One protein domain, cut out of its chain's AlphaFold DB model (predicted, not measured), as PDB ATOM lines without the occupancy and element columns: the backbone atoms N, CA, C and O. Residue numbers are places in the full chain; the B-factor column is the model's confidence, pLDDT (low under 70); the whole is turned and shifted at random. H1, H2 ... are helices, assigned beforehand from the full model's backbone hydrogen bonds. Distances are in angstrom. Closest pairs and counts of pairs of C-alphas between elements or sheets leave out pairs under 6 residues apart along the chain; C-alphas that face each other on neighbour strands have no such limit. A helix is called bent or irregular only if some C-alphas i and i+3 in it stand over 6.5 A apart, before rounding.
ATOM      1  N   LEU A   2       2.277  -7.451  63.624       73.81
ATOM      2  CA  LEU A   2       3.596  -7.052  63.104       73.81
ATOM      3  C   LEU A   2       3.689  -7.027  61.560       73.81
ATOM      4  O   LEU A   2       4.251  -6.102  60.985       73.81
ATOM      5  N   MET A   3       3.033  -7.975  60.880       74.75
ATOM      6  CA  MET A   3       2.956  -8.012  59.409       74.75
ATOM      7  C   MET A   3       2.131  -6.856  58.813       74.75
ATOM      8  O   MET A   3       2.512  -6.287  57.795       74.75
ATOM      9  N   ILE A   4       1.035  -6.466  59.476       80.00
ATOM     10  CA  ILE A   4       0.196  -5.324  59.067       80.00
ATOM     11  C   ILE A   4       0.985  -4.020  59.230       80.00
ATOM     12  O   ILE A   4       0.982  -3.174  58.341       80.00
ATOM     13  N   MET A   5       1.708  -3.890  60.343       80.69
ATOM     14  CA  MET A   5       2.556  -2.735  60.637       80.69
ATOM     15  C   MET A   5       3.686  -2.577  59.610       80.69
ATOM     16  O   MET A   5       3.910  -1.479  59.107       80.69
ATOM     17  N   PHE A   6       4.354  -3.675  59.246       84.50
ATOM     18  CA  PHE A   6       5.379  -3.656  58.205       84.50
ATOM     19  C   PHE A   6       4.797  -3.273  56.837       84.50
ATOM     20  O   PHE A   6       5.349  -2.406  56.165       84.50
ATOM     21  N   GLY A   7       3.648  -3.840  56.449       85.00
ATOM     22  CA  GLY A   7       2.969  -3.484  55.199       85.00
ATOM     23  C   GLY A   7       2.587  -2.001  55.120       85.00
ATOM     24  O   GLY A   7       2.834  -1.355  54.103       85.00
ATOM     25  N   LEU A   8       2.063  -1.438  56.215       87.25
ATOM     26  CA  LEU A   8       1.733  -0.013  56.311       87.25
ATOM     27  C   LEU A   8       2.982   0.869  56.152       87.25
ATOM     28  O   LEU A   8       2.951   1.863  55.429       87.25
ATOM     29  N   ALA A   9       4.091   0.488  56.789       86.94
ATOM     30  CA  ALA A   9       5.344   1.228  56.698       86.94
ATOM     31  C   ALA A   9       5.964   1.165  55.293       86.94
ATOM     32  O   ALA A   9       6.441   2.184  54.801       86.94
ATOM     33  N   VAL A  10       5.908   0.007  54.619       87.56
ATOM     34  CA  VAL A  10       6.345  -0.147  53.218       87.56
ATOM     35  C   VAL A  10       5.515   0.749  52.300       87.56
ATOM     36  O   VAL A  10       6.079   1.477  51.484       87.56
ATOM     37  N   PHE A  11       4.187   0.732  52.453       89.25
ATOM     38  CA  PHE A  11       3.287   1.581  51.673       89.25
ATOM     39  C   PHE A  11       3.601   3.067  51.877       89.25
ATOM     40  O   PHE A  11       3.798   3.800  50.909       89.25
ATOM     41  N   PHE A  12       3.713   3.501  53.133       90.12
ATOM     42  CA  PHE A  12       3.971   4.897  53.465       90.12
ATOM     43  C   PHE A  12       5.355   5.367  52.998       90.12
ATOM     44  O   PHE A  12       5.481   6.449  52.423       90.12
ATOM     45  N   ALA A  13       6.394   4.549  53.192       89.69
ATOM     46  CA  ALA A  13       7.739   4.849  52.711       89.69
ATOM     47  C   ALA A  13       7.781   4.918  51.179       89.69
ATOM     48  O   ALA A  13       8.387   5.836  50.634       89.69
ATOM     49  N   GLY A  14       7.091   4.008  50.480       89.62
ATOM     50  CA  GLY A  14       6.979   4.031  49.021       89.62
ATOM     51  C   GLY A  14       6.268   5.283  48.506       89.62
ATOM     52  O   GLY A  14       6.776   5.962  47.617       89.62
ATOM     53  N   LEU A  15       5.135   5.642  49.111       90.25
ATOM     54  CA  LEU A  15       4.376   6.841  48.758       90.25
ATOM     55  C   LEU A  15       5.178   8.130  49.022       90.25
ATOM     56  O   LEU A  15       5.170   9.060  48.216       90.25
ATOM     57  N   THR A  16       5.913   8.173  50.134       91.06
ATOM     58  CA  THR A  16       6.768   9.313  50.491       91.06
ATOM     59  C   THR A  16       7.984   9.426  49.577       91.06
ATOM     60  O   THR A  16       8.326  10.523  49.139       91.06
ATOM     61  N   LEU A  17       8.599   8.294  49.223       92.38
ATOM     62  CA  LEU A  17       9.687   8.235  48.252       92.38
ATOM     63  C   LEU A  17       9.224   8.715  46.874       92.38
ATOM     64  O   LEU A  17       9.921   9.510  46.246       92.38
ATOM     65  N   TRP A  18       8.049   8.262  46.422       93.56
ATOM     66  CA  TRP A  18       7.446   8.722  45.174       93.56
ATOM     67  C   TRP A  18       7.264  10.241  45.181       93.56
ATOM     68  O   TRP A  18       7.768  10.901  44.277       93.56
ATOM     69  N   LEU A  19       6.628  10.802  46.218       89.62
ATOM     70  CA  LEU A  19       6.400  12.245  46.309       89.62
ATOM     71  C   LEU A  19       7.727  13.017  46.320       89.62
ATOM     72  O   LEU A  19       7.882  13.981  45.577       89.62
ATOM     73  N   GLY A  20       8.715  12.568  47.099       89.00
ATOM     74  CA  GLY A  20      10.028  13.208  47.162       89.00
ATOM     75  C   GLY A  20      10.746  13.236  45.812       89.00
ATOM     76  O   GLY A  20      11.199  14.294  45.371       89.00
ATOM     77  N   LEU A  21      10.799  12.098  45.114       89.75
ATOM     78  CA  LEU A  21      11.394  12.011  43.777       89.75
ATOM     79  C   LEU A  21      10.608  12.820  42.742       89.75
ATOM     80  O   LEU A  21      11.214  13.465  41.887       89.75
ATOM     81  N   TYR A  22       9.280  12.826  42.847       87.25
ATOM     82  CA  TYR A  22       8.407  13.597  41.973       87.25
ATOM     83  C   TYR A  22       8.680  15.098  42.105       87.25
ATOM     84  O   TYR A  22       8.879  15.775  41.100       87.25
ATOM     85  N   LEU A  23       8.801  15.617  43.331       85.00
ATOM     86  CA  LEU A  23       9.135  17.026  43.572       85.00
ATOM     87  C   LEU A  23      10.546  17.391  43.092       85.00
ATOM     88  O   LEU A  23      10.760  18.500  42.606       85.00
ATOM     89  N   ILE A  24      11.508  16.465  43.181       85.00
ATOM     90  CA  ILE A  24      12.862  16.666  42.639       85.00
ATOM     91  C   ILE A  24      12.841  16.746  41.107       85.00
ATOM     92  O   ILE A  24      13.573  17.557  40.534       85.00
ATOM     93  N   GLN A  25      12.039  15.907  40.444       81.50
ATOM     94  CA  GLN A  25      11.920  15.889  38.984       81.50
ATOM     95  C   GLN A  25      11.150  17.110  38.462       81.50
ATOM     96  O   GLN A  25      11.552  17.684  37.448       81.50
ATOM     97  N   ARG A  26      10.052  17.489  39.135       72.12
ATOM     98  CA  ARG A  26       8.995  18.328  38.556       72.12
ATOM     99  C   ARG A  26       9.420  19.752  38.198       72.12
ATOM    100  O   ARG A  26       8.775  20.310  37.329       72.12
ATOM    101  N   GLU A  27      10.501  20.326  38.737       64.38
ATOM    102  CA  GLU A  27      11.097  21.536  38.139       64.38
ATOM    103  C   GLU A  27      12.474  21.909  38.719       64.38
ATOM    104  O   GLU A  27      12.684  22.003  39.927       64.38
ATOM    105  N   GLY A  28      13.434  22.197  37.833       50.28
ATOM    106  CA  GLY A  28      14.817  22.548  38.179       50.28
ATOM    107  C   GLY A  28      15.066  24.005  38.592       50.28
ATOM    108  O   GLY A  28      16.223  24.348  38.834       50.28
ATOM    109  N   ALA A  29      14.034  24.858  38.653       46.22
ATOM    110  CA  ALA A  29      14.184  26.308  38.836       46.22
ATOM    111  C   ALA A  29      13.937  26.803  40.274       46.22
ATOM    112  O   ALA A  29      14.594  27.756  40.694       46.22
ATOM    113  N   ASP A  30      13.051  26.160  41.043       64.75
ATOM    114  CA  ASP A  30      12.820  26.525  42.444       64.75
ATOM    115  C   ASP A  30      13.595  25.581  43.372       64.75
ATOM    116  O   ASP A  30      13.219  24.432  43.618       64.75
ATOM    117  N   GLY A  31      14.728  26.068  43.882       72.88
ATOM    118  CA  GLY A  31      15.597  25.294  44.766       72.88
ATOM    119  C   GLY A  31      14.879  24.779  46.016       72.88
ATOM    120  O   GLY A  31      15.273  23.745  46.551       72.88
ATOM    121  N   ARG A  32      13.804  25.445  46.457       78.44
ATOM    122  CA  ARG A  32      13.040  25.055  47.651       78.44
ATOM    123  C   ARG A  32      12.343  23.708  47.477       78.44
ATOM    124  O   ARG A  32      12.458  22.861  48.354       78.44
ATOM    125  N   LEU A  33      11.695  23.480  46.334       77.88
ATOM    126  CA  LEU A  33      11.003  22.220  46.032       77.88
ATOM    127  C   LEU A  33      11.968  21.032  45.966       77.88
ATOM    128  O   LEU A  33      11.658  19.953  46.464       77.88
ATOM    129  N   ARG A  34      13.179  21.244  45.437       81.50
ATOM    130  CA  ARG A  34      14.227  20.210  45.406       81.50
ATOM    131  C   ARG A  34      14.742  19.867  46.798       81.50
ATOM    132  O   ARG A  34      14.978  18.696  47.083       81.50
ATOM    133  N   TRP A  35      14.905  20.872  47.659       85.00
ATOM    134  CA  TRP A  35      15.271  20.656  49.058       85.00
ATOM    135  C   TRP A  35      14.196  19.868  49.801       85.00
ATOM    136  O   TRP A  35      14.521  18.871  50.438       85.00
ATOM    137  N   VAL A  36      12.928  20.260  49.658       87.00
ATOM    138  CA  VAL A  36      11.783  19.542  50.241       87.00
ATOM    139  C   VAL A  36      11.733  18.096  49.743       87.00
ATOM    140  O   VAL A  36      11.691  17.167  50.546       87.00
ATOM    141  N   GLY A  37      11.843  17.882  48.430       87.31
ATOM    142  CA  GLY A  37      11.876  16.539  47.858       87.31
ATOM    143  C   GLY A  37      13.054  15.701  48.369       87.31
ATOM    144  O   GLY A  37      12.884  14.528  48.690       87.31
ATOM    145  N   GLY A  38      14.236  16.305  48.536       88.88
ATOM    146  CA  GLY A  38      15.400  15.645  49.135       88.88
ATOM    147  C   GLY A  38      15.168  15.225  50.588       88.88
ATOM    148  O   GLY A  38      15.493  14.096  50.958       88.88
ATOM    149  N   VAL A  39      14.550  16.095  51.395       90.31
ATOM    150  CA  VAL A  39      14.157  15.778  52.778       90.31
ATOM    151  C   VAL A  39      13.184  14.598  52.806       90.31
ATOM    152  O   VAL A  39      13.385  13.676  53.594       90.31
ATOM    153  N   LEU A  40      12.193  14.568  51.910       90.31
ATOM    154  CA  LEU A  40      11.243  13.457  51.804       90.31
ATOM    155  C   LEU A  40      11.908  12.128  51.429       90.31
ATOM    156  O   LEU A  40      11.556  11.093  51.992       90.31
ATOM    157  N   VAL A  41      12.892  12.137  50.526       91.88
ATOM    158  CA  VAL A  41      13.645  10.925  50.161       91.88
ATOM    159  C   VAL A  41      14.433  10.386  51.357       91.88
ATOM    160  O   VAL A  41      14.372   9.189  51.645       91.88
ATOM    161  N   VAL A  42      15.137  11.256  52.091       92.19
ATOM    162  CA  VAL A  42      15.874  10.866  53.309       92.19
ATOM    163  C   VAL A  42      14.916  10.324  54.366       92.19
ATOM    164  O   VAL A  42      15.175   9.290  54.982       92.19
ATOM    165  N   TYR A  43      13.781  10.990  54.543       90.44
ATOM    166  CA  TYR A  43      12.746  10.588  55.480       90.44
ATOM    167  C   TYR A  43      12.127   9.220  55.114       90.44
ATOM    168  O   TYR A  43      11.942   8.363  55.985       90.44
ATOM    169  N   ALA A  44      11.866   8.967  53.828       91.19
ATOM    170  CA  ALA A  44      11.386   7.677  53.341       91.19
ATOM    171  C   ALA A  44      12.410   6.560  53.600       91.19
ATOM    172  O   ALA A  44      12.036   5.486  54.071       91.19
ATOM    173  N   ALA A  45      13.700   6.827  53.371       90.69
ATOM    174  CA  ALA A  45      14.780   5.884  53.659       90.69
ATOM    175  C   ALA A  45      14.904   5.579  55.163       90.69
ATOM    176  O   ALA A  45      15.040   4.417  55.545       90.69
ATOM    177  N   ALA A  46      14.794   6.597  56.023       89.56
ATOM    178  CA  ALA A  46      14.805   6.423  57.476       89.56
ATOM    179  C   ALA A  46      13.610   5.585  57.960       89.56
ATOM    180  O   ALA A  46      13.779   4.653  58.749       89.56
ATOM    181  N   THR A  47      12.412   5.864  57.435       88.69
ATOM    182  CA  THR A  47      11.191   5.104  57.748       88.69
ATOM    183  C   THR A  47      11.314   3.648  57.291       88.69
ATOM    184  O   THR A  47      11.000   2.737  58.053       88.69
ATOM    185  N   ALA A  48      11.837   3.412  56.084       87.94
ATOM    186  CA  ALA A  48      12.093   2.074  55.555       87.94
ATOM    187  C   ALA A  48      13.116   1.298  56.404       87.94
ATOM    188  O   ALA A  48      12.882   0.138  56.743       87.94
ATOM    189  N   GLY A  49      14.222   1.935  56.800       87.19
ATOM    190  CA  GLY A  49      15.247   1.315  57.644       87.19
ATOM    191  C   GLY A  49      14.718   0.910  59.020       87.19
ATOM    192  O   GLY A  49      14.971  -0.202  59.485       87.19
ATOM    193  N   LEU A  50      13.916   1.770  59.651       87.75
ATOM    194  CA  LEU A  50      13.305   1.477  60.949       87.75
ATOM    195  C   LEU A  50      12.219   0.400  60.858       87.75
ATOM    196  O   LEU A  50      12.140  -0.449  61.746       87.75
ATOM    197  N   ALA A  51      11.459   0.373  59.760       86.75
ATOM    198  CA  ALA A  51      10.504  -0.694  59.481       86.75
ATOM    199  C   ALA A  51      11.196  -2.051  59.268       86.75
ATOM    200  O   ALA A  51      10.715  -3.070  59.761       86.75
ATOM    201  N   ALA A  52      12.345  -2.074  58.581       86.12
ATOM    202  CA  ALA A  52      13.146  -3.286  58.405       86.12
ATOM    203  C   ALA A  52      13.682  -3.829  59.740       86.12
ATOM    204  O   ALA A  52      13.726  -5.045  59.934       86.12
ATOM    205  N   ALA A  53      14.041  -2.925  60.657       86.38
ATOM    206  CA  ALA A  53      14.535  -3.234  61.996       86.38
ATOM    207  C   ALA A  53      13.427  -3.529  63.031       86.38
ATOM    208  O   ALA A  53      13.743  -3.709  64.203       86.38
ATOM    209  N   GLU A  54      12.148  -3.549  62.630       84.25
ATOM    210  CA  GLU A  54      10.986  -3.694  63.529       84.25
ATOM    211  C   GLU A  54      10.964  -2.683  64.691       84.25
ATOM    212  O   GLU A  54      10.457  -2.950  65.781       84.25
ATOM    213  N   SER A  55      11.517  -1.494  64.467       85.38
ATOM    214  CA  SER A  55      11.671  -0.501  65.521       85.38
ATOM    215  C   SER A  55      10.311   0.072  65.953       85.38
ATOM    216  O   SER A  55       9.523   0.485  65.092       85.38
ATOM    217  N   PRO A  56      10.023   0.196  67.263       84.88
ATOM    218  CA  PRO A  56       8.770   0.780  67.750       84.88
ATOM    219  C   PRO A  56       8.624   2.263  67.370       84.88
ATOM    220  O   PRO A  56       7.510   2.767  67.230       84.88
ATOM    221  N   TRP A  57       9.745   2.946  67.113       87.56
ATOM    222  CA  TRP A  57       9.801   4.340  66.663       87.56
ATOM    223  C   TRP A  57       9.197   4.565  65.269       87.56
ATOM    224  O   TRP A  57       8.947   5.709  64.887       87.56
ATOM    225  N   THR A  58       8.911   3.494  64.524       85.62
ATOM    226  CA  THR A  58       8.268   3.569  63.205       85.62
ATOM    227  C   THR A  58       6.930   4.319  63.270       85.62
ATOM    228  O   THR A  58       6.647   5.120  62.387       85.62
ATOM    229  N   TRP A  59       6.138   4.153  64.338       82.50
ATOM    230  CA  TRP A  59       4.855   4.857  64.503       82.50
ATOM    231  C   TRP A  59       4.999   6.366  64.681       82.50
ATOM    232  O   TRP A  59       4.221   7.129  64.108       82.50
ATOM    233  N   LEU A  60       6.002   6.793  65.454       86.56
ATOM    234  CA  LEU A  60       6.293   8.209  65.656       86.56
ATOM    235  C   LEU A  60       6.620   8.869  64.316       86.56
ATOM    236  O   LEU A  60       6.076   9.925  64.001       86.56
ATOM    237  N   LEU A  61       7.466   8.212  63.516       83.88
ATOM    238  CA  LEU A  61       7.772   8.688  62.176       83.88
ATOM    239  C   LEU A  61       6.512   8.719  61.325       83.88
ATOM    240  O   LEU A  61       6.159   9.799  60.886       83.88
ATOM    241  N   LEU A  62       5.760   7.624  61.178       85.44
ATOM    242  CA  LEU A  62       4.517   7.623  60.388       85.44
ATOM    243  C   LEU A  62       3.575   8.797  60.726       85.44
ATOM    244  O   LEU A  62       3.029   9.424  59.815       85.44
ATOM    245  N   GLY A  63       3.432   9.146  62.011       84.69
ATOM    246  CA  GLY A  63       2.665  10.317  62.449       84.69
ATOM    247  C   GLY A  63       3.254  11.649  61.970       84.69
ATOM    248  O   GLY A  63       2.547  12.448  61.354       84.69
ATOM    249  N   ILE A  64       4.553  11.875  62.194       85.38
ATOM    250  CA  ILE A  64       5.268  13.082  61.735       85.38
ATOM    251  C   ILE A  64       5.226  13.188  60.206       85.38
ATOM    252  O   ILE A  64       4.901  14.240  59.655       85.38
ATOM    253  N   GLY A  65       5.506  12.086  59.515       81.88
ATOM    254  CA  GLY A  65       5.496  12.001  58.066       81.88
ATOM    255  C   GLY A  65       4.140  12.344  57.484       81.88
ATOM    256  O   GLY A  65       4.095  13.015  56.466       81.88
ATOM    257  N   SER A  66       3.040  11.933  58.120       80.69
ATOM    258  CA  SER A  66       1.690  12.237  57.625       80.69
ATOM    259  C   SER A  66       1.431  13.746  57.575       80.69
ATOM    260  O   SER A  66       0.839  14.240  56.617       80.69
ATOM    261  N   ILE A  67       1.926  14.494  58.568       85.69
ATOM    262  CA  ILE A  67       1.822  15.960  58.610       85.69
ATOM    263  C   ILE A  67       2.685  16.597  57.515       85.69
ATOM    264  O   ILE A  67       2.210  17.483  56.802       85.69
ATOM    265  N   LEU A  68       3.929  16.129  57.357       82.75
ATOM    266  CA  LEU A  68       4.828  16.596  56.295       82.75
ATOM    267  C   LEU A  68       4.211  16.356  54.913       82.75
ATOM    268  O   LEU A  68       4.139  17.274  54.107       82.75
ATOM    269  N   TRP A  69       3.642  15.172  54.691       84.25
ATOM    270  CA  TRP A  69       3.038  14.785  53.420       84.25
ATOM    271  C   TRP A  69       1.896  15.721  52.999       84.25
ATOM    272  O   TRP A  69       1.819  16.131  51.842       84.25
ATOM    273  N   VAL A  70       1.031  16.114  53.942       85.31
ATOM    274  CA  VAL A  70      -0.051  17.083  53.686       85.31
ATOM    275  C   VAL A  70       0.512  18.464  53.343       85.31
ATOM    276  O   VAL A  70       0.026  19.115  52.417       85.31
ATOM    277  N   LEU A  71       1.540  18.911  54.069       83.69
ATOM    278  CA  LEU A  71       2.181  20.201  53.825       83.69
ATOM    279  C   LEU A  71       2.860  20.241  52.449       83.69
ATOM    280  O   LEU A  71       2.691  21.208  51.705       83.69
ATOM    281  N   ASP A  72       3.578  19.180  52.094       81.69
ATOM    282  CA  ASP A  72       4.309  19.063  50.834       81.69
ATOM    283  C   ASP A  72       3.359  18.975  49.642       81.69
ATOM    284  O   ASP A  72       3.577  19.636  48.624       81.69
ATOM    285  N   LEU A  73       2.245  18.251  49.789       82.00
ATOM    286  CA  LEU A  73       1.190  18.221  48.781       82.00
ATOM    287  C   LEU A  73       0.545  19.603  48.601       82.00
ATOM    288  O   LEU A  73       0.312  20.028  47.471       82.00
ATOM    289  N   ALA A  74       0.302  20.337  49.691       83.19
ATOM    290  CA  ALA A  74      -0.239  21.693  49.626       83.19
ATOM    291  C   ALA A  74       0.737  22.682  48.961       83.19
ATOM    292  O   ALA A  74       0.312  23.539  48.181       83.19
ATOM    293  N   LEU A  75       2.040  22.559  49.234       78.44
ATOM    294  CA  LEU A  75       3.090  23.356  48.594       78.44
ATOM    295  C   LEU A  75       3.187  23.049  47.096       78.44
ATOM    296  O   LEU A  75       3.200  23.979  46.286       78.44
ATOM    297  N   ALA A  76       3.189  21.767  46.726       74.88
ATOM    298  CA  ALA A  76       3.219  21.327  45.336       74.88
ATOM    299  C   ALA A  76       1.983  21.805  44.565       74.88
ATOM    300  O   ALA A  76       2.104  22.374  43.482       74.88
ATOM    301  N   TYR A  77       0.796  21.655  45.161       75.88
ATOM    302  CA  TYR A  77      -0.457  22.120  44.578       75.88
ATOM    303  C   TYR A  77      -0.446  23.635  44.348       75.88
ATOM    304  O   TYR A  77      -0.746  24.095  43.249       75.88
ATOM    305  N   ARG A  78      -0.033  24.426  45.350       72.75
ATOM    306  CA  ARG A  78       0.067  25.887  45.213       72.75
ATOM    307  C   ARG A  78       1.070  26.309  44.147       72.75
ATOM    308  O   ARG A  78       0.770  27.232  43.397       72.75
ATOM    309  N   GLY A  79       2.224  25.648  44.066       65.25
ATOM    310  CA  GLY A  79       3.221  25.921  43.029       65.25
ATOM    311  C   GLY A  79       2.658  25.701  41.626       65.25
ATOM    312  O   GLY A  79       2.873  26.514  40.732       65.25
ATOM    313  N   VAL A  80       1.857  24.654  41.458       64.88
ATOM    314  CA  VAL A  80       1.315  24.261  40.155       64.88
ATOM    315  C   VAL A  80       0.099  25.086  39.746       64.88
ATOM    316  O   VAL A  80       0.013  25.514  38.597       64.88
ATOM    317  N   VAL A  81      -0.783  25.424  40.687       63.56
ATOM    318  CA  VAL A  81      -1.857  26.403  40.449       63.56
ATOM    319  C   VAL A  81      -1.272  27.785  40.142       63.56
ATOM    320  O   VAL A  81      -1.755  28.477  39.248       63.56
ATOM    321  N   ALA A  82      -0.188  28.179  40.819       56.28
ATOM    322  CA  ALA A  82       0.536  29.403  40.486       56.28
ATOM    323  C   ALA A  82       1.191  29.344  39.092       56.28
ATOM    324  O   ALA A  82       1.328  30.384  38.447       56.28
ATOM    325  N   ALA A  83       1.564  28.149  38.620       53.75
ATOM    326  CA  ALA A  83       2.091  27.915  37.277       53.75
ATOM    327  C   ALA A  83       1.002  27.825  36.188       53.75
ATOM    328  O   ALA A  83       1.329  27.970  35.013       53.75
ATOM    329  N   GLY A  84      -0.275  27.650  36.556       55.12
ATOM    330  CA  GLY A  84      -1.393  27.516  35.611       55.12
ATOM    331  C   GLY A  84      -1.486  26.141  34.936       55.12
ATOM    332  O   GLY A  84      -2.204  25.996  33.950       55.12
ATOM    333  N   GLU A  85      -0.770  25.139  35.451       60.94
ATOM    334  CA  GLU A  85      -0.737  23.780  34.905       60.94
ATOM    335  C   GLU A  85      -1.723  22.848  35.628       60.94
ATOM    336  O   GLU A  85      -2.045  23.021  36.807       60.94
ATOM    337  N   ALA A  86      -2.172  21.790  34.948       64.38
ATOM    338  CA  ALA A  86      -2.993  20.756  35.572       64.38
ATOM    339  C   ALA A  86      -2.136  19.846  36.479       64.38
ATOM    340  O   ALA A  86      -1.379  19.000  36.007       64.38
ATOM    341  N   PHE A  87      -2.259  19.995  37.805       69.50
ATOM    342  CA  PHE A  87      -1.507  19.189  38.786       69.50
ATOM    343  C   PHE A  87      -1.845  17.698  38.736       69.50
ATOM    344  O   PHE A  87      -0.949  16.854  38.691       69.50
ATOM    345  N   TRP A  88      -3.141  17.398  38.792       71.75
ATOM    346  CA  TRP A  88      -3.649  16.071  39.122       71.75
ATOM    347  C   TRP A  88      -3.426  15.010  38.045       71.75
ATOM    348  O   TRP A  88      -2.986  13.927  38.421       71.75
ATOM    349  N   PRO A  89      -3.666  15.256  36.743       73.88
ATOM    350  CA  PRO A  89      -3.531  14.204  35.734       73.88
ATOM    351  C   PRO A  89      -2.107  13.642  35.642       73.88
ATOM    352  O   PRO A  89      -1.921  12.429  35.552       73.88
ATOM    353  N   ASP A  90      -1.102  14.516  35.719       73.25
ATOM    354  CA  ASP A  90       0.309  14.128  35.659       73.25
ATOM    355  C   ASP A  90       0.769  13.409  36.936       73.25
ATOM    356  O   ASP A  90       1.345  12.319  36.877       73.25
ATOM    357  N   ALA A  91       0.431  13.969  38.103       79.12
ATOM    358  CA  ALA A  91       0.740  13.348  39.386       79.12
ATOM    359  C   ALA A  91       0.094  11.957  39.498       79.12
ATOM    360  O   ALA A  91       0.750  11.004  39.911       79.12
ATOM    361  N   LEU A  92      -1.165  11.811  39.072       83.00
ATOM    362  CA  LEU A  92      -1.879  10.537  39.116       83.00
ATOM    363  C   LEU A  92      -1.282   9.523  38.138       83.00
ATOM    364  O   LEU A  92      -1.107   8.364  38.499       83.00
ATOM    365  N   ARG A  93      -0.905   9.950  36.927       81.38
ATOM    366  CA  ARG A  93      -0.221   9.086  35.956       81.38
ATOM    367  C   ARG A  93       1.107   8.563  36.507       81.38
ATOM    368  O   ARG A  93       1.358   7.361  36.433       81.38
ATOM    369  N   SER A  94       1.933   9.447  37.068       85.62
ATOM    370  CA  SER A  94       3.212   9.080  37.690       85.62
ATOM    371  C   SER A  94       3.008   8.145  38.887       85.62
ATOM    372  O   SER A  94       3.676   7.115  38.990       85.62
ATOM    373  N   LEU A  95       2.033   8.449  39.750       87.56
ATOM    374  CA  LEU A  95       1.689   7.623  40.905       87.56
ATOM    375  C   LEU A  95       1.233   6.224  40.484       87.56
ATOM    376  O   LEU A  95       1.708   5.240  41.041       87.56
ATOM    377  N   VAL A  96       0.342   6.120  39.495       88.06
ATOM    378  CA  VAL A  96      -0.154   4.833  38.989       88.06
ATOM    379  C   VAL A  96       0.986   4.020  38.381       88.06
ATOM    380  O   VAL A  96       1.110   2.838  38.691       88.06
ATOM    381  N   ALA A  97       1.860   4.635  37.578       86.44
ATOM    382  CA  ALA A  97       3.022   3.949  37.012       86.44
ATOM    383  C   ALA A  97       3.971   3.423  38.106       86.44
ATOM    384  O   ALA A  97       4.364   2.255  38.080       86.44
ATOM    385  N   ALA A  98       4.289   4.256  39.103       88.62
ATOM    386  CA  ALA A  98       5.130   3.874  40.233       88.62
ATOM    387  C   ALA A  98       4.485   2.778  41.096       88.62
ATOM    388  O   ALA A  98       5.165   1.827  41.481       88.62
ATOM    389  N   ALA A  99       3.179   2.868  41.361       88.81
ATOM    390  CA  ALA A  99       2.431   1.873  42.122       88.81
ATOM    391  C   ALA A  99       2.386   0.522  41.397       88.81
ATOM    392  O   ALA A  99       2.667  -0.508  42.006       88.81
ATOM    393  N   LEU A 100       2.104   0.516  40.090       91.62
ATOM    394  CA  LEU A 100       2.111  -0.703  39.279       91.62
ATOM    395  C   LEU A 100       3.496  -1.356  39.256       91.62
ATOM    396  O   LEU A 100       3.594  -2.567  39.442       91.62
ATOM    397  N   ALA A 101       4.567  -0.572  39.097       89.94
ATOM    398  CA  ALA A 101       5.932  -1.091  39.157       89.94
ATOM    399  C   ALA A 101       6.272  -1.649  40.550       89.94
ATOM    400  O   ALA A 101       6.801  -2.754  40.660       89.94
ATOM    401  N   ALA A 102       5.933  -0.926  41.620       90.81
ATOM    402  CA  ALA A 102       6.154  -1.376  42.992       90.81
ATOM    403  C   ALA A 102       5.410  -2.683  43.298       90.81
ATOM    404  O   ALA A 102       5.975  -3.568  43.935       90.81
ATOM    405  N   ILE A 103       4.175  -2.834  42.812       90.88
ATOM    406  CA  ILE A 103       3.409  -4.078  42.936       90.88
ATOM    407  C   ILE A 103       4.078  -5.188  42.121       90.88
ATOM    408  O   ILE A 103       4.341  -6.255  42.664       90.88
ATOM    409  N   LEU A 104       4.402  -4.941  40.850       92.81
ATOM    410  CA  LEU A 104       4.971  -5.948  39.952       92.81
ATOM    411  C   LEU A 104       6.288  -6.533  40.486       92.81
ATOM    412  O   LEU A 104       6.477  -7.747  40.461       92.81
ATOM    413  N   PHE A 105       7.183  -5.680  40.989       91.12
ATOM    414  CA  PHE A 105       8.491  -6.105  41.495       91.12
ATOM    415  C   PHE A 105       8.480  -6.468  42.986       91.12
ATOM    416  O   PHE A 105       9.227  -7.348  43.413       91.12
ATOM    417  N   GLY A 106       7.644  -5.812  43.791       88.50
ATOM    418  CA  GLY A 106       7.586  -6.010  45.238       88.50
ATOM    419  C   GLY A 106       6.715  -7.188  45.667       88.50
ATOM    420  O   GLY A 106       7.059  -7.870  46.630       88.50
ATOM    421  N   LEU A 107       5.618  -7.480  44.958       90.25
ATOM    422  CA  LEU A 107       4.677  -8.537  45.345       90.25
ATOM    423  C   LEU A 107       5.327  -9.931  45.421       90.25
ATOM    424  O   LEU A 107       5.111 -10.598  46.432       90.25
ATOM    425  N   PRO A 108       6.160 -10.376  44.456       90.38
ATOM    426  CA  PRO A 108       6.822 -11.677  44.554       90.38
ATOM    427  C   PRO A 108       7.685 -11.798  45.816       90.38
ATOM    428  O   PRO A 108       7.655 -12.819  46.498       90.38
ATOM    429  N   VAL A 109       8.407 -10.731  46.165       88.75
ATOM    430  CA  VAL A 109       9.279 -10.691  47.346       88.75
ATOM    431  C   VAL A 109       8.461 -10.594  48.637       88.75
ATOM    432  O   VAL A 109       8.803 -11.205  49.643       88.75
ATOM    433  N   ALA A 110       7.341  -9.873  48.627       87.06
ATOM    434  CA  ALA A 110       6.438  -9.805  49.772       87.06
ATOM    435  C   ALA A 110       5.777 -11.164  50.061       87.06
ATOM    436  O   ALA A 110       5.659 -11.557  51.222       87.06
ATOM    437  N   VAL A 111       5.394 -11.906  49.015       87.38
ATOM    438  CA  VAL A 111       4.839 -13.262  49.143       87.38
ATOM    439  C   VAL A 111       5.885 -14.227  49.699       87.38
ATOM    440  O   VAL A 111       5.569 -14.976  50.622       87.38
ATOM    441  N   THR A 112       7.134 -14.185  49.221       85.50
ATOM    442  CA  THR A 112       8.201 -15.033  49.780       85.50
ATOM    443  C   THR A 112       8.489 -14.684  51.240       85.50
ATOM    444  O   THR A 112       8.575 -15.582  52.073       85.50
ATOM    445  N   VAL A 113       8.535 -13.397  51.593       83.75
ATOM    446  CA  VAL A 113       8.668 -12.932  52.986       83.75
ATOM    447  C   VAL A 113       7.542 -13.458  53.881       83.75
ATOM    448  O   VAL A 113       7.813 -13.869  55.006       83.75
ATOM    449  N   GLY A 114       6.293 -13.445  53.405       81.62
ATOM    450  CA  GLY A 114       5.128 -13.894  54.175       81.62
ATOM    451  C   GLY A 114       4.992 -15.415  54.285       81.62
ATOM    452  O   GLY A 114       4.497 -15.908  55.296       81.62
ATOM    453  N   ALA A 115       5.435 -16.161  53.270       83.56
ATOM    454  CA  ALA A 115       5.361 -17.622  53.238       83.56
ATOM    455  C   ALA A 115       6.488 -18.308  54.030       83.56
ATOM    456  O   ALA A 115       6.346 -19.465  54.426       83.56
ATOM    457  N   THR A 116       7.606 -17.616  54.271       81.12
ATOM    458  CA  THR A 116       8.748 -18.180  55.001       81.12
ATOM    459  C   THR A 116       8.590 -17.930  56.504       81.12
ATOM    460  O   THR A 116       8.475 -16.785  56.943       81.12
ATOM    461  N   THR A 117       8.612 -18.981  57.332       64.81
ATOM    462  CA  THR A 117       8.587 -18.840  58.798       64.81
ATOM    463  C   THR A 117       9.910 -18.250  59.288       64.81
ATOM    464  O   THR A 117      10.906 -18.958  59.403       64.81
ATOM    465  N   GLY A 118       9.912 -16.942  59.549       64.50
ATOM    466  CA  GLY A 118      11.104 -16.178  59.924       64.50
ATOM    467  C   GLY A 118      11.595 -15.314  58.766       64.50
ATOM    468  O   GLY A 118      12.547 -15.658  58.070       64.50
ATOM    469  N   ALA A 119      10.948 -14.169  58.560       61.16
ATOM    470  CA  ALA A 119      11.425 -13.174  57.613       61.16
ATOM    471  C   ALA A 119      12.754 -12.591  58.110       61.16
ATOM    472  O   ALA A 119      12.772 -11.738  58.998       61.16
ATOM    473  N   LEU A 120      13.868 -13.058  57.541       77.81
ATOM    474  CA  LEU A 120      15.187 -12.510  57.837       77.81
ATOM    475  C   LEU A 120      15.184 -11.000  57.530       77.81
ATOM    476  O   LEU A 120      14.665 -10.597  56.482       77.81
ATOM    477  N   PRO A 121      15.788 -10.148  58.381       80.56
ATOM    478  CA  PRO A 121      15.857  -8.701  58.150       80.56
ATOM    479  C   PRO A 121      16.447  -8.356  56.772       80.56
ATOM    480  O   PRO A 121      16.033  -7.383  56.144       80.56
ATOM    481  N   ALA A 122      17.327  -9.213  56.244       83.94
ATOM    482  CA  ALA A 122      17.863  -9.119  54.889       83.94
ATOM    483  C   ALA A 122      16.789  -9.202  53.784       83.94
ATOM    484  O   ALA A 122      16.841  -8.427  52.834       83.94
ATOM    485  N   LEU A 123      15.790 -10.088  53.902       85.88
ATOM    486  CA  LEU A 123      14.709 -10.211  52.914       85.88
ATOM    487  C   LEU A 123      13.768  -8.997  52.936       85.88
ATOM    488  O   LEU A 123      13.288  -8.560  51.893       85.88
ATOM    489  N   ARG A 124      13.525  -8.418  54.118       86.75
ATOM    490  CA  ARG A 124      12.723  -7.190  54.249       86.75
ATOM    491  C   ARG A 124      13.443  -5.978  53.679       86.75
ATOM    492  O   ARG A 124      12.828  -5.178  52.980       86.75
ATOM    493  N   LEU A 125      14.746  -5.872  53.940       88.50
ATOM    494  CA  LEU A 125      15.599  -4.865  53.316       88.50
ATOM    495  C   LEU A 125      15.586  -5.023  51.789       88.50
ATOM    496  O   LEU A 125      15.412  -4.039  51.080       88.50
ATOM    497  N   LEU A 126      15.701  -6.257  51.289       89.81
ATOM    498  CA  LEU A 126      15.641  -6.548  49.859       89.81
ATOM    499  C   LEU A 126      14.311  -6.096  49.241       89.81
ATOM    500  O   LEU A 126      14.329  -5.426  48.212       89.81
ATOM    501  N   LEU A 127      13.173  -6.396  49.881       90.19
ATOM    502  CA  LEU A 127      11.860  -5.910  49.445       90.19
ATOM    503  C   LEU A 127      11.836  -4.379  49.346       90.19
ATOM    504  O   LEU A 127      11.419  -3.838  48.325       90.19
ATOM    505  N   LEU A 128      12.298  -3.686  50.388       89.06
ATOM    506  CA  LEU A 128      12.316  -2.222  50.435       89.06
ATOM    507  C   LEU A 128      13.206  -1.624  49.343       89.06
ATOM    508  O   LEU A 128      12.803  -0.670  48.684       89.06
ATOM    509  N   VAL A 129      14.388  -2.202  49.117       91.44
ATOM    510  CA  VAL A 129      15.310  -1.771  48.058       91.44
ATOM    511  C   VAL A 129      14.697  -1.994  46.678       91.44
ATOM    512  O   VAL A 129      14.754  -1.098  45.842       91.44
ATOM    513  N   ILE A 130      14.068  -3.147  46.437       92.75
ATOM    514  CA  ILE A 130      13.417  -3.449  45.156       92.75
ATOM    515  C   ILE A 130      12.256  -2.487  44.893       92.75
ATOM    516  O   ILE A 130      12.163  -1.934  43.800       92.75
ATOM    517  N   VAL A 131      11.407  -2.234  45.892       91.12
ATOM    518  CA  VAL A 131      10.310  -1.261  45.781       91.12
ATOM    519  C   VAL A 131      10.856   0.145  45.526       91.12
ATOM    520  O   VAL A 131      10.358   0.842  44.643       91.12
ATOM    521  N   ALA A 132      11.911   0.552  46.237       90.44
ATOM    522  CA  ALA A 132      12.538   1.855  46.045       90.44
ATOM    523  C   ALA A 132      13.139   2.013  44.639       90.44
ATOM    524  O   ALA A 132      12.948   3.050  44.006       90.44
ATOM    525  N   LEU A 133      13.814   0.981  44.124       91.44
ATOM    526  CA  LEU A 133      14.357   0.962  42.765       91.44
ATOM    527  C   LEU A 133      13.250   0.983  41.708       91.44
ATOM    528  O   LEU A 133      13.357   1.726  40.734       91.44
ATOM    529  N   ALA A 134      12.174   0.219  41.907       91.06
ATOM    530  CA  ALA A 134      11.020   0.208  41.015       91.06
ATOM    531  C   ALA A 134      10.387   1.603  40.915       91.06
ATOM    532  O   ALA A 134      10.277   2.142  39.814       91.06
ATOM    533  N   ILE A 135      10.060   2.226  42.051       89.50
ATOM    534  CA  ILE A 135       9.517   3.593  42.104       89.50
ATOM    535  C   ILE A 135      10.500   4.584  41.475       89.50
ATOM    536  O   ILE A 135      10.117   5.370  40.609       89.50
ATOM    537  N   GLY A 136      11.777   4.513  41.858       87.69
ATOM    538  CA  GLY A 136      12.819   5.394  41.341       87.69
ATOM    539  C   GLY A 136      12.967   5.311  39.825       87.69
ATOM    540  O   GLY A 136      13.049   6.347  39.173       87.69
ATOM    541  N   SER A 137      12.924   4.108  39.249       87.56
ATOM    542  CA  SER A 137      13.013   3.907  37.798       87.56
ATOM    543  C   SER A 137      11.859   4.538  37.018       87.56
ATOM    544  O   SER A 137      12.086   5.043  35.923       87.56
ATOM    545  N   GLN A 138      10.642   4.543  37.579       89.44
ATOM    546  CA  GLN A 138       9.474   5.144  36.929       89.44
ATOM    547  C   GLN A 138       9.513   6.669  37.028       89.44
ATOM    548  O   GLN A 138       9.331   7.357  36.029       89.44
ATOM    549  N   VAL A 139       9.802   7.204  38.217       85.81
ATOM    550  CA  VAL A 139       9.807   8.658  38.447       85.81
ATOM    551  C   VAL A 139      11.007   9.334  37.778       85.81
ATOM    552  O   VAL A 139      10.895  10.424  37.231       85.81
ATOM    553  N   LEU A 140      12.171   8.682  37.771       83.81
ATOM    554  CA  LEU A 140      13.401   9.220  37.182       83.81
ATOM    555  C   LEU A 140      13.622   8.763  35.735       83.81
ATOM    556  O   LEU A 140      14.732   8.919  35.221       83.81
ATOM    557  N   ALA A 141      12.597   8.227  35.062       82.44
ATOM    558  CA  ALA A 141      12.715   7.696  33.705       82.44
ATOM    559  C   ALA A 141      13.288   8.732  32.721       82.44
ATOM    560  O   ALA A 141      14.253   8.452  32.012       82.44
ATOM    561  N   GLU A 142      12.754   9.953  32.721       76.00
ATOM    562  CA  GLU A 142      13.221  11.052  31.870       76.00
ATOM    563  C   GLU A 142      14.665  11.499  32.186       76.00
ATOM    564  O   GLU A 142      15.483  11.550  31.262       76.00
ATOM    565  N   PRO A 143      15.042  11.819  33.447       78.88
ATOM    566  CA  PRO A 143      16.433  12.101  33.800       78.88
ATOM    567  C   PRO A 143      17.399  10.982  33.404       78.88
ATOM    568  O   PRO A 143      18.471  11.261  32.864       78.88
ATOM    569  N   LEU A 144      17.026   9.725  33.651       78.00
ATOM    570  CA  LEU A 144      17.864   8.570  33.350       78.00
ATOM    571  C   LEU A 144      18.064   8.425  31.839       78.00
ATOM    572  O   LEU A 144      19.192   8.239  31.386       78.00
ATOM    573  N   GLN A 145      16.999   8.603  31.056       77.44
ATOM    574  CA  GLN A 145      17.079   8.642  29.597       77.44
ATOM    575  C   GLN A 145      17.959   9.788  29.101       77.44
ATOM    576  O   GLN A 145      18.771   9.568  28.213       77.44
ATOM    577  N   ARG A 146      17.882  10.988  29.695       75.81
ATOM    578  CA  ARG A 146      18.768  12.110  29.331       75.81
ATOM    579  C   ARG A 146      20.240  11.792  29.594       75.81
ATOM    580  O   ARG A 146      21.095  12.140  28.781       75.81
ATOM    581  N   VAL A 147      20.551  11.136  30.712       79.25
ATOM    582  CA  VAL A 147      21.918  10.688  31.021       79.25
ATOM    583  C   VAL A 147      22.371   9.620  30.027       79.25
ATOM    584  O   VAL A 147      23.466   9.735  29.477       79.25
ATOM    585  N   LEU A 148      21.523   8.631  29.742       79.25
ATOM    586  CA  LEU A 148      21.804   7.584  28.759       79.25
ATOM    587  C   LEU A 148      22.033   8.170  27.364       79.25
ATOM    588  O   LEU A 148      23.045   7.869  26.743       79.25
ATOM    589  N   ASP A 149      21.165   9.066  26.905       77.00
ATOM    590  CA  ASP A 149      21.286   9.713  25.599       77.00
ATOM    591  C   ASP A 149      22.558  10.568  25.509       77.00
ATOM    592  O   ASP A 149      23.209  10.611  24.461       77.00
ATOM    593  N   ARG A 150      22.975  11.201  26.614       75.81
ATOM    594  CA  ARG A 150      24.236  11.952  26.686       75.81
ATOM    595  C   ARG A 150      25.459  11.054  26.538       75.81
ATOM    596  O   ARG A 150      26.448  11.476  25.943       75.81
ATOM    597  N   ILE A 151      25.397   9.847  27.095       81.06
ATOM    598  CA  ILE A 151      26.474   8.858  27.020       81.06
ATOM    599  C   ILE A 151      26.502   8.218  25.627       81.06
ATOM    600  O   ILE A 151      27.551   8.204  24.989       81.06
ATOM    601  N   VAL A 152      25.351   7.745  25.141       78.94
ATOM    602  CA  VAL A 152      25.210   6.997  23.880       78.94
ATOM    603  C   VAL A 152      25.440   7.890  22.664       78.94
ATOM    604  O   VAL A 152      26.194   7.529  21.766       78.94
ATOM    605  N   PHE A 153      24.844   9.083  22.634       69.00
ATOM    606  CA  PHE A 153      24.907   9.981  21.476       69.00
ATOM    607  C   PHE A 153      25.958  11.084  21.628       69.00
ATOM    608  O   PHE A 153      25.882  12.108  20.951       69.00
ATOM    609  N   ARG A 154      26.970  10.889  22.487       70.38
ATOM    610  CA  ARG A 154      28.033  11.882  22.732       70.38
ATOM    611  C   ARG A 154      28.744  12.334  21.447       70.38
ATOM    612  O   ARG A 154      29.225  13.460  21.387       70.38
TER     613      ARG A 154
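Overview. This is residues 2 to 154 of the 332 residues of an uncharacterized protein of Chloroflexi bacterium (UniProt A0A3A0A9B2). The longest helix, bent H4, packs on H5 along one side of a bundle of four long helices, H1, H2, H3 and H5, with H1 in the middle. At one end of the bundle, residues 145 to 154, of which 145 to 152 belong to H6, stick out as an arm. The printed part has 153 residues, with six named helices, H1 to H6 in chain order, and no named strand: all helix. It is compact, with a radius of gyration of the C-alphas of 16.5 A and spans of 51 by 40 by 23 A.

Along the chain. H4, residues 87 to 115, was assigned as one helix by its hydrogen bonds but is bent: C-alphas 105 and 108 are 6.6 A apart. Its arms are H4a, residues 87 to 105, 27.3 A, and H4b, residues 108 to 115, 10.6 A. H5 is residues 121 to 139, 26.9 A. H1, residues 2 to 26, 35.7 A, begins at C-alpha 2 (3.596, -7.052, 63.104). H2 is residues 31 to 52, 31.8 A; H3, residues 58 to 83, 36.1 A, has a kink of 26 degrees near residue 65. H6, residues 141 to 152, 15.9 A, ends at C-alpha 152 (25.210, 6.997, 23.880).

Arrangement. H4a touches H5, closest C-alphas Ala 98 and Ile 135, 4.8 A, at a tilt of 38 degrees, only just steep. H4b and H5 form a hairpin, closest C-alphas Val 109 and Leu 127, 5.8 A. H1 touches H5, the same way at a shallow tilt of 29 degrees, closest C-alphas Tyr 22 and Val 139, 6.2 A. H1 and H2 form a hairpin, closest C-alphas Gly 20 and Gly 37, 3.9 A. H2 and H3 form another, closest C-alphas Leu 50 and Thr 58, 5.9 A. H3 and H5 are apart. Every O i to N i+4 pair is within hydrogen-bond range in H1, H2, H4a, H4b, H5 and H6; in H3, 21 of 22.

Size, cuts and confidence. The C-alphas farthest apart, of Gly 84 and Thr 117, are 52.8 A apart. The printed part has no cut, and its five links are tight. Residues 27 to 30, 79 to 87, 117 to 119 and 153 have pLDDT under 70.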